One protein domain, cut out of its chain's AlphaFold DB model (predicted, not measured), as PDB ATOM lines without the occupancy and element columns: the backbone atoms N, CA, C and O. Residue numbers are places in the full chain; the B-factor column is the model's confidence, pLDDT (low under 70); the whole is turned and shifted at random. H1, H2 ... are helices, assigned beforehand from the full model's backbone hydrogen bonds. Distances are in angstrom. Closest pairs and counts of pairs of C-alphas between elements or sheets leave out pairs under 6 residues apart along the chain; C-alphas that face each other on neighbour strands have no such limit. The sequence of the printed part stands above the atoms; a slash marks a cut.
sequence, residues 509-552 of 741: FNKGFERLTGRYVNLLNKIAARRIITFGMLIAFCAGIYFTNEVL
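AT A GLANCE: This is residues 509 to 552 of the 741 residues of the protein "Putative integral membrane efflux protein" of Algibacter lectus (UniProt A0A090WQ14). Two long helices, H1 and H2, meet near their ends at a tight link and open away from it as a wide V, with empty space between the arms. The printed part has 44 residues with two named helices, H1 then H2, and no named strand; the class is all helix. It is extended, with a radius of gyration of the C-alphas of 15.3 A, and flat, spanning 43 by 26 by 6 A.

IN THESE COORDINATES: Find C-alpha 531 at (-48.436, 21.819, -28.267); from there H2, residues 531 to 551, runs 30.0 A to C-alpha 551 at (-36.093, 2.186, -9.164). Look back to C-alpha 509 at (-49.124, 37.861, 1.931), where H1, residues 509 to 527, begins; its length is 26.7 A.

HOW THE PARTS SIT: H2 and H1 are close but not clearly touching; look at their closest C-alphas, those of Ile 533 and Ile 527, 6.7 A apart. Their lines are about perpendicular, at 74 degrees. In H1 and H2 every O i to N i+4 pair is within hydrogen-bond range.

THE WHOLE: The C-alphas of Lys 511 and Glu 550, the two farthest apart, are 43.1 A apart. The printed part has no cut, and the link of 3 residues from H1 to H2 is tight. In this model no printed residue is under 70 in pLDDT.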
ATOM      1  N   PHE A 509     -48.956  39.188   2.522       88.50
ATOM      2  CA  PHE A 509     -49.124  37.861   1.931       88.50
ATOM      3  C   PHE A 509     -49.940  37.930   0.637       88.50
ATOM      4  O   PHE A 509     -49.444  37.508  -0.404       88.50
ATOM      5  N   ASN A 510     -51.112  38.574   0.655       85.38
ATOM      6  CA  ASN A 510     -51.983  38.725  -0.515       85.38
ATOM      7  C   ASN A 510     -51.269  39.436  -1.668       85.38
ATOM      8  O   ASN A 510     -51.314  38.976  -2.804       85.38
ATOM      9  N   LYS A 511     -50.517  40.507  -1.387       85.81
ATOM     10  CA  LYS A 511     -49.726  41.205  -2.414       85.81
ATOM     11  C   LYS A 511     -48.609  40.326  -2.986       85.81
ATOM     12  O   LYS A 511     -48.249  40.458  -4.158       85.81
ATOM     13  N   GLY A 512     -48.008  39.473  -2.158       89.94
ATOM     14  CA  GLY A 512     -47.053  38.458  -2.598       89.94
ATOM     15  C   GLY A 512     -47.714  37.409  -3.491       89.94
ATOM     16  O   GLY A 512     -47.206  37.128  -4.578       89.94
ATOM     17  N   PHE A 513     -48.869  36.902  -3.063       89.12
ATOM     18  CA  PHE A 513     -49.664  35.904  -3.763       89.12
ATOM     19  C   PHE A 513     -50.145  36.417  -5.125       89.12
ATOM     20  O   PHE A 513     -49.851  35.793  -6.134       89.12
ATOM     21  N   GLU A 514     -50.738  37.610  -5.205       87.06
ATOM     22  CA  GLU A 514     -51.162  38.234  -6.470       87.06
ATOM     23  C   GLU A 514     -50.010  38.394  -7.470       87.06
ATOM     24  O   GLU A 514     -50.162  38.129  -8.664       87.06
ATOM     25  N   ARG A 515     -48.821  38.796  -6.998       90.75
ATOM     26  CA  ARG A 515     -47.624  38.879  -7.854       90.75
ATOM     27  C   ARG A 515     -47.218  37.510  -8.386       90.75
ATOM     28  O   ARG A 515     -46.778  37.415  -9.533       90.75
ATOM     29  N   LEU A 516     -47.320  36.472  -7.559       93.38
ATOM     30  CA  LEU A 516     -47.014  35.101  -7.948       93.38
ATOM     31  C   LEU A 516     -48.049  34.577  -8.948       93.38
ATOM     32  O   LEU A 516     -47.655  34.082 -10.001       93.38
ATOM     33  N   THR A 517     -49.339  34.799  -8.700       92.31
ATOM     34  CA  THR A 517     -50.439  34.469  -9.615       92.31
ATOM     35  C   THR A 517     -50.274  35.174 -10.959       92.31
ATOM     36  O   THR A 517     -50.337  34.531 -12.002       92.31
ATOM     37  N   GLY A 518     -49.947  36.470 -10.971       90.94
ATOM     38  CA  GLY A 518     -49.678  37.205 -12.211       90.94
ATOM     39  C   GLY A 518     -48.482  36.648 -12.996       90.94
ATOM     40  O   GLY A 518     -48.524  36.562 -14.224       90.94
ATOM     41  N   ARG A 519     -47.416  36.211 -12.307       92.25
ATOM     42  CA  ARG A 519     -46.277  35.522 -12.942       92.25
ATOM     43  C   ARG A 519     -46.666  34.152 -13.492       92.25
ATOM     44  O   ARG A 519     -46.274  33.832 -14.611       92.25
ATOM     45  N   TYR A 520     -47.440  33.383 -12.733       93.81
ATOM     46  CA  TYR A 520     -47.949  32.075 -13.129       93.81
ATOM     47  C   TYR A 520     -48.836  32.165 -14.376       93.81
ATOM     48  O   TYR A 520     -48.572  31.483 -15.364       93.81
ATOM     49  N   VAL A 521     -49.805  33.087 -14.398       92.56
ATOM     50  CA  VAL A 521     -50.680  33.337 -15.557       92.56
ATOM     51  C   VAL A 521     -49.868  33.776 -16.778       92.56
ATOM     52  O   VAL A 521     -50.076  33.268 -17.879       92.56
ATOM     53  N   ASN A 522     -48.882  34.660 -16.604       91.25
ATOM     54  CA  ASN A 522     -47.999  35.070 -17.700       91.25
ATOM     55  C   ASN A 522     -47.155  33.914 -18.258       91.25
ATOM     56  O   ASN A 522     -46.873  33.886 -19.457       91.25
ATOM     57  N   LEU A 523     -46.730  32.977 -17.409       88.31
ATOM     58  CA  LEU A 523     -46.009  31.779 -17.832       88.31
ATOM     59  C   LEU A 523     -46.935  30.818 -18.588       88.31
ATOM     60  O   LEU A 523     -46.584  30.368 -19.680       88.31
ATOM     61  N   LEU A 524     -48.136  30.571 -18.059       87.94
ATOM     62  CA  LEU A 524     -49.154  29.749 -18.710       87.94
ATOM     63  C   LEU A 524     -49.530  30.299 -20.083       87.94
ATOM     64  O   LEU A 524     -49.493  29.553 -21.053       87.94
ATOM     65  N   ASN A 525     -49.787  31.601 -20.211       86.81
ATOM     66  CA  ASN A 525     -50.117  32.216 -21.500       86.81
ATOM     67  C   ASN A 525     -49.006  32.030 -22.550       86.81
ATOM     68  O   ASN A 525     -49.287  31.937 -23.743       86.81
ATOM     69  N   LYS A 526     -47.738  31.933 -22.125       85.75
ATOM     70  CA  LYS A 526     -46.603  31.678 -23.028       85.75
ATOM     71  C   LYS A 526     -46.472  30.210 -23.437       85.75
ATOM     72  O   LYS A 526     -45.966  29.943 -24.529       85.75
ATOM     73  N   ILE A 527     -46.871  29.277 -22.572       86.75
ATOM     74  CA  ILE A 527     -46.599  27.840 -22.723       86.75
ATOM     75  C   ILE A 527     -47.833  27.053 -23.177       86.75
ATOM     76  O   ILE A 527     -47.706  26.199 -24.049       86.75
ATOM     77  N   ALA A 528     -49.022  27.355 -22.655       81.75
ATOM     78  CA  ALA A 528     -50.233  26.550 -22.823       81.75
ATOM     79  C   ALA A 528     -50.658  26.369 -24.291       81.75
ATOM     80  O   ALA A 528     -51.124  25.298 -24.671       81.75
ATOM     81  N   ALA A 529     -50.444  27.376 -25.145       83.75
ATOM     82  CA  ALA A 529     -50.763  27.289 -26.574       83.75
ATOM     83  C   ALA A 529     -49.734  26.476 -27.393       83.75
ATOM     84  O   ALA A 529     -49.962  26.171 -28.566       83.75
ATOM     85  N   ARG A 530     -48.581  26.125 -26.808       90.38
ATOM     86  CA  ARG A 530     -47.473  25.467 -27.511       90.38
ATOM     87  C   ARG A 530     -47.547  23.956 -27.331       90.38
ATOM     88  O   ARG A 530     -46.920  23.399 -26.435       90.38
ATOM     89  N   ARG A 531     -48.235  23.284 -28.261       87.00
ATOM     90  CA  ARG A 531     -48.436  21.819 -28.267       87.00
ATOM     91  C   ARG A 531     -47.153  21.013 -28.034       87.00
ATOM     92  O   ARG A 531     -47.189  20.044 -27.290       87.00
ATOM     93  N   ILE A 532     -46.026  21.426 -28.620       90.00
ATOM     94  CA  ILE A 532     -44.732  20.739 -28.449       90.00
ATOM     95  C   ILE A 532     -44.290  20.742 -26.982       90.00
ATOM     96  O   ILE A 532     -43.807  19.729 -26.493       90.00
ATOM     97  N   ILE A 533     -44.480  21.855 -26.267       87.38
ATOM     98  CA  ILE A 533     -44.097  21.948 -24.855       87.38
ATOM     99  C   ILE A 533     -45.059  21.128 -24.000       87.38
ATOM    100  O   ILE A 533     -44.609  20.389 -23.134       87.38
ATOM    101  N   THR A 534     -46.365  21.199 -24.270       86.31
ATOM    102  CA  THR A 534     -47.372  20.431 -23.525       86.31
ATOM    103  C   THR A 534     -47.169  18.922 -23.675       86.31
ATOM    104  O   THR A 534     -47.081  18.217 -22.675       86.31
ATOM    105  N   PHE A 535     -47.033  18.417 -24.906       91.19
ATOM    106  CA  PHE A 535     -46.777  16.992 -25.147       91.19
ATOM    107  C   PHE A 535     -45.368  16.574 -24.719       91.19
ATOM    108  O   PHE A 535     -45.208  15.487 -24.181       91.19
ATOM    109  N   GLY A 536     -44.359  17.432 -24.895       93.81
ATOM    110  CA  GLY A 536     -43.003  17.163 -24.412       93.81
ATOM    111  C   GLY A 536     -42.948  17.029 -22.890       93.81
ATOM    112  O   GLY A 536     -42.327  16.105 -22.378       93.81
ATOM    113  N   MET A 537     -43.659  17.897 -22.166       90.31
ATOM    114  CA  MET A 537     -43.780  17.829 -20.710       90.31
ATOM    115  C   MET A 537     -44.576  16.597 -20.269       90.31
ATOM    116  O   MET A 537     -44.155  15.919 -19.339       90.31
ATOM    117  N   LEU A 538     -45.673  16.259 -20.958       92.69
ATOM    118  CA  LEU A 538     -46.424  15.028 -20.695       92.69
ATOM    119  C   LEU A 538     -45.536  13.789 -20.863       92.69
ATOM    120  O   LEU A 538     -45.485  12.956 -19.967       92.69
ATOM    121  N   ILE A 539     -44.794  13.697 -21.970       95.88
ATOM    122  CA  ILE A 539     -43.853  12.598 -22.218       95.88
ATOM    123  C   ILE A 539     -42.774  12.565 -21.135       95.88
ATOM    124  O   ILE A 539     -42.454  11.487 -20.647       95.88
ATOM    125  N   ALA A 540     -42.247  13.719 -20.718       96.12
ATOM    126  CA  ALA A 540     -41.263  13.791 -19.644       96.12
ATOM    127  C   ALA A 540     -41.825  13.286 -18.305       96.12
ATOM    128  O   ALA A 540     -41.145  12.524 -17.623       96.12
ATOM    129  N   PHE A 541     -43.065  13.637 -17.946       96.31
ATOM    130  CA  PHE A 541     -43.721  13.100 -16.749       96.31
ATOM    131  C   PHE A 541     -44.000  11.601 -16.871       96.31
ATOM    132  O   PHE A 541     -43.723  10.866 -15.930       96.31
ATOM    133  N   CYS A 542     -44.481  11.121 -18.022       96.44
ATOM    134  CA  CYS A 542     -44.685   9.690 -18.255       96.44
ATOM    135  C   CYS A 542     -43.367   8.906 -18.159       96.44
ATOM    136  O   CYS A 542     -43.323   7.865 -17.508       96.44
ATOM    137  N   ALA A 543     -42.288   9.419 -18.757       96.06
ATOM    138  CA  ALA A 543     -40.956   8.824 -18.673       96.06
ATOM    139  C   ALA A 543     -40.404   8.870 -17.240       96.06
ATOM    140  O   ALA A 543     -39.821   7.894 -16.780       96.06
ATOM    141  N   GLY A 544     -40.634   9.971 -16.520       96.44
ATOM    142  CA  GLY A 544     -40.271  10.108 -15.111       96.44
ATOM    143  C   GLY A 544     -41.003   9.108 -14.219       96.44
ATOM    144  O   GLY A 544     -40.370   8.465 -13.391       96.44
ATOM    145  N   ILE A 545     -42.312   8.918 -14.414       95.94
ATOM    146  CA  ILE A 545     -43.099   7.908 -13.687       95.94
ATOM    147  C   ILE A 545     -42.578   6.502 -13.993       95.94
ATOM    148  O   ILE A 545     -42.383   5.715 -13.072       95.94
ATOM    149  N   TYR A 546     -42.315   6.197 -15.267       95.75
ATOM    150  CA  TYR A 546     -41.777   4.898 -15.671       95.75
ATOM    151  C   TYR A 546     -40.419   4.613 -15.015       95.75
ATOM    152  O   TYR A 546     -40.242   3.562 -14.412       95.75
ATOM    153  N   PHE A 547     -39.490   5.574 -15.051       95.88
ATOM    154  CA  PHE A 547     -38.166   5.414 -14.449       95.88
ATOM    155  C   PHE A 547     -38.224   5.304 -12.921       95.88
ATOM    156  O   PHE A 547     -37.548   4.463 -12.339       95.88
ATOM    157  N   THR A 548     -39.057   6.113 -12.259       95.06
ATOM    158  CA  THR A 548     -39.231   6.025 -10.802       95.06
ATOM    159  C   THR A 548     -39.827   4.680 -10.391       95.06
ATOM    160  O   THR A 548     -39.363   4.102  -9.413       95.06
ATOM    161  N   ASN A 549     -40.795   4.143 -11.144       93.00
ATOM    162  CA  ASN A 549     -41.382   2.828 -10.865       93.00
ATOM    163  C   ASN A 549     -40.380   1.669 -11.010       93.00
ATOM    164  O   ASN A 549     -40.537   0.668 -10.324       93.00
ATOM    165  N   GLU A 550     -39.367   1.794 -11.871       92.50
ATOM    166  CA  GLU A 550     -38.303   0.784 -12.012       92.50
ATOM    167  C   GLU A 550     -37.284   0.829 -10.859       92.50
ATOM    168  O   GLU A 550     -36.660  -0.180 -10.543       92.50
ATOM    169  N   VAL A 551     -37.096   1.993 -10.229       93.12
ATOM    170  CA  VAL A 551     -36.093   2.186  -9.164       93.12
ATOM    171  C   VAL A 551     -36.685   1.999  -7.765       93.12
ATOM    172  O   VAL A 551     -35.958   1.623  -6.847       93.12
ATOM    173  N   LEU A 552     -37.979   2.274  -7.577       91.88
ATOM    174  CA  LEU A 552     -38.623   2.204  -6.267       91.88
ATOM    175  C   LEU A 552     -38.779   0.737  -5.813       91.88
ATOM    176  O   LEU A 552     -39.485  -0.028  -6.475       91.88
TER     177      LEU A 552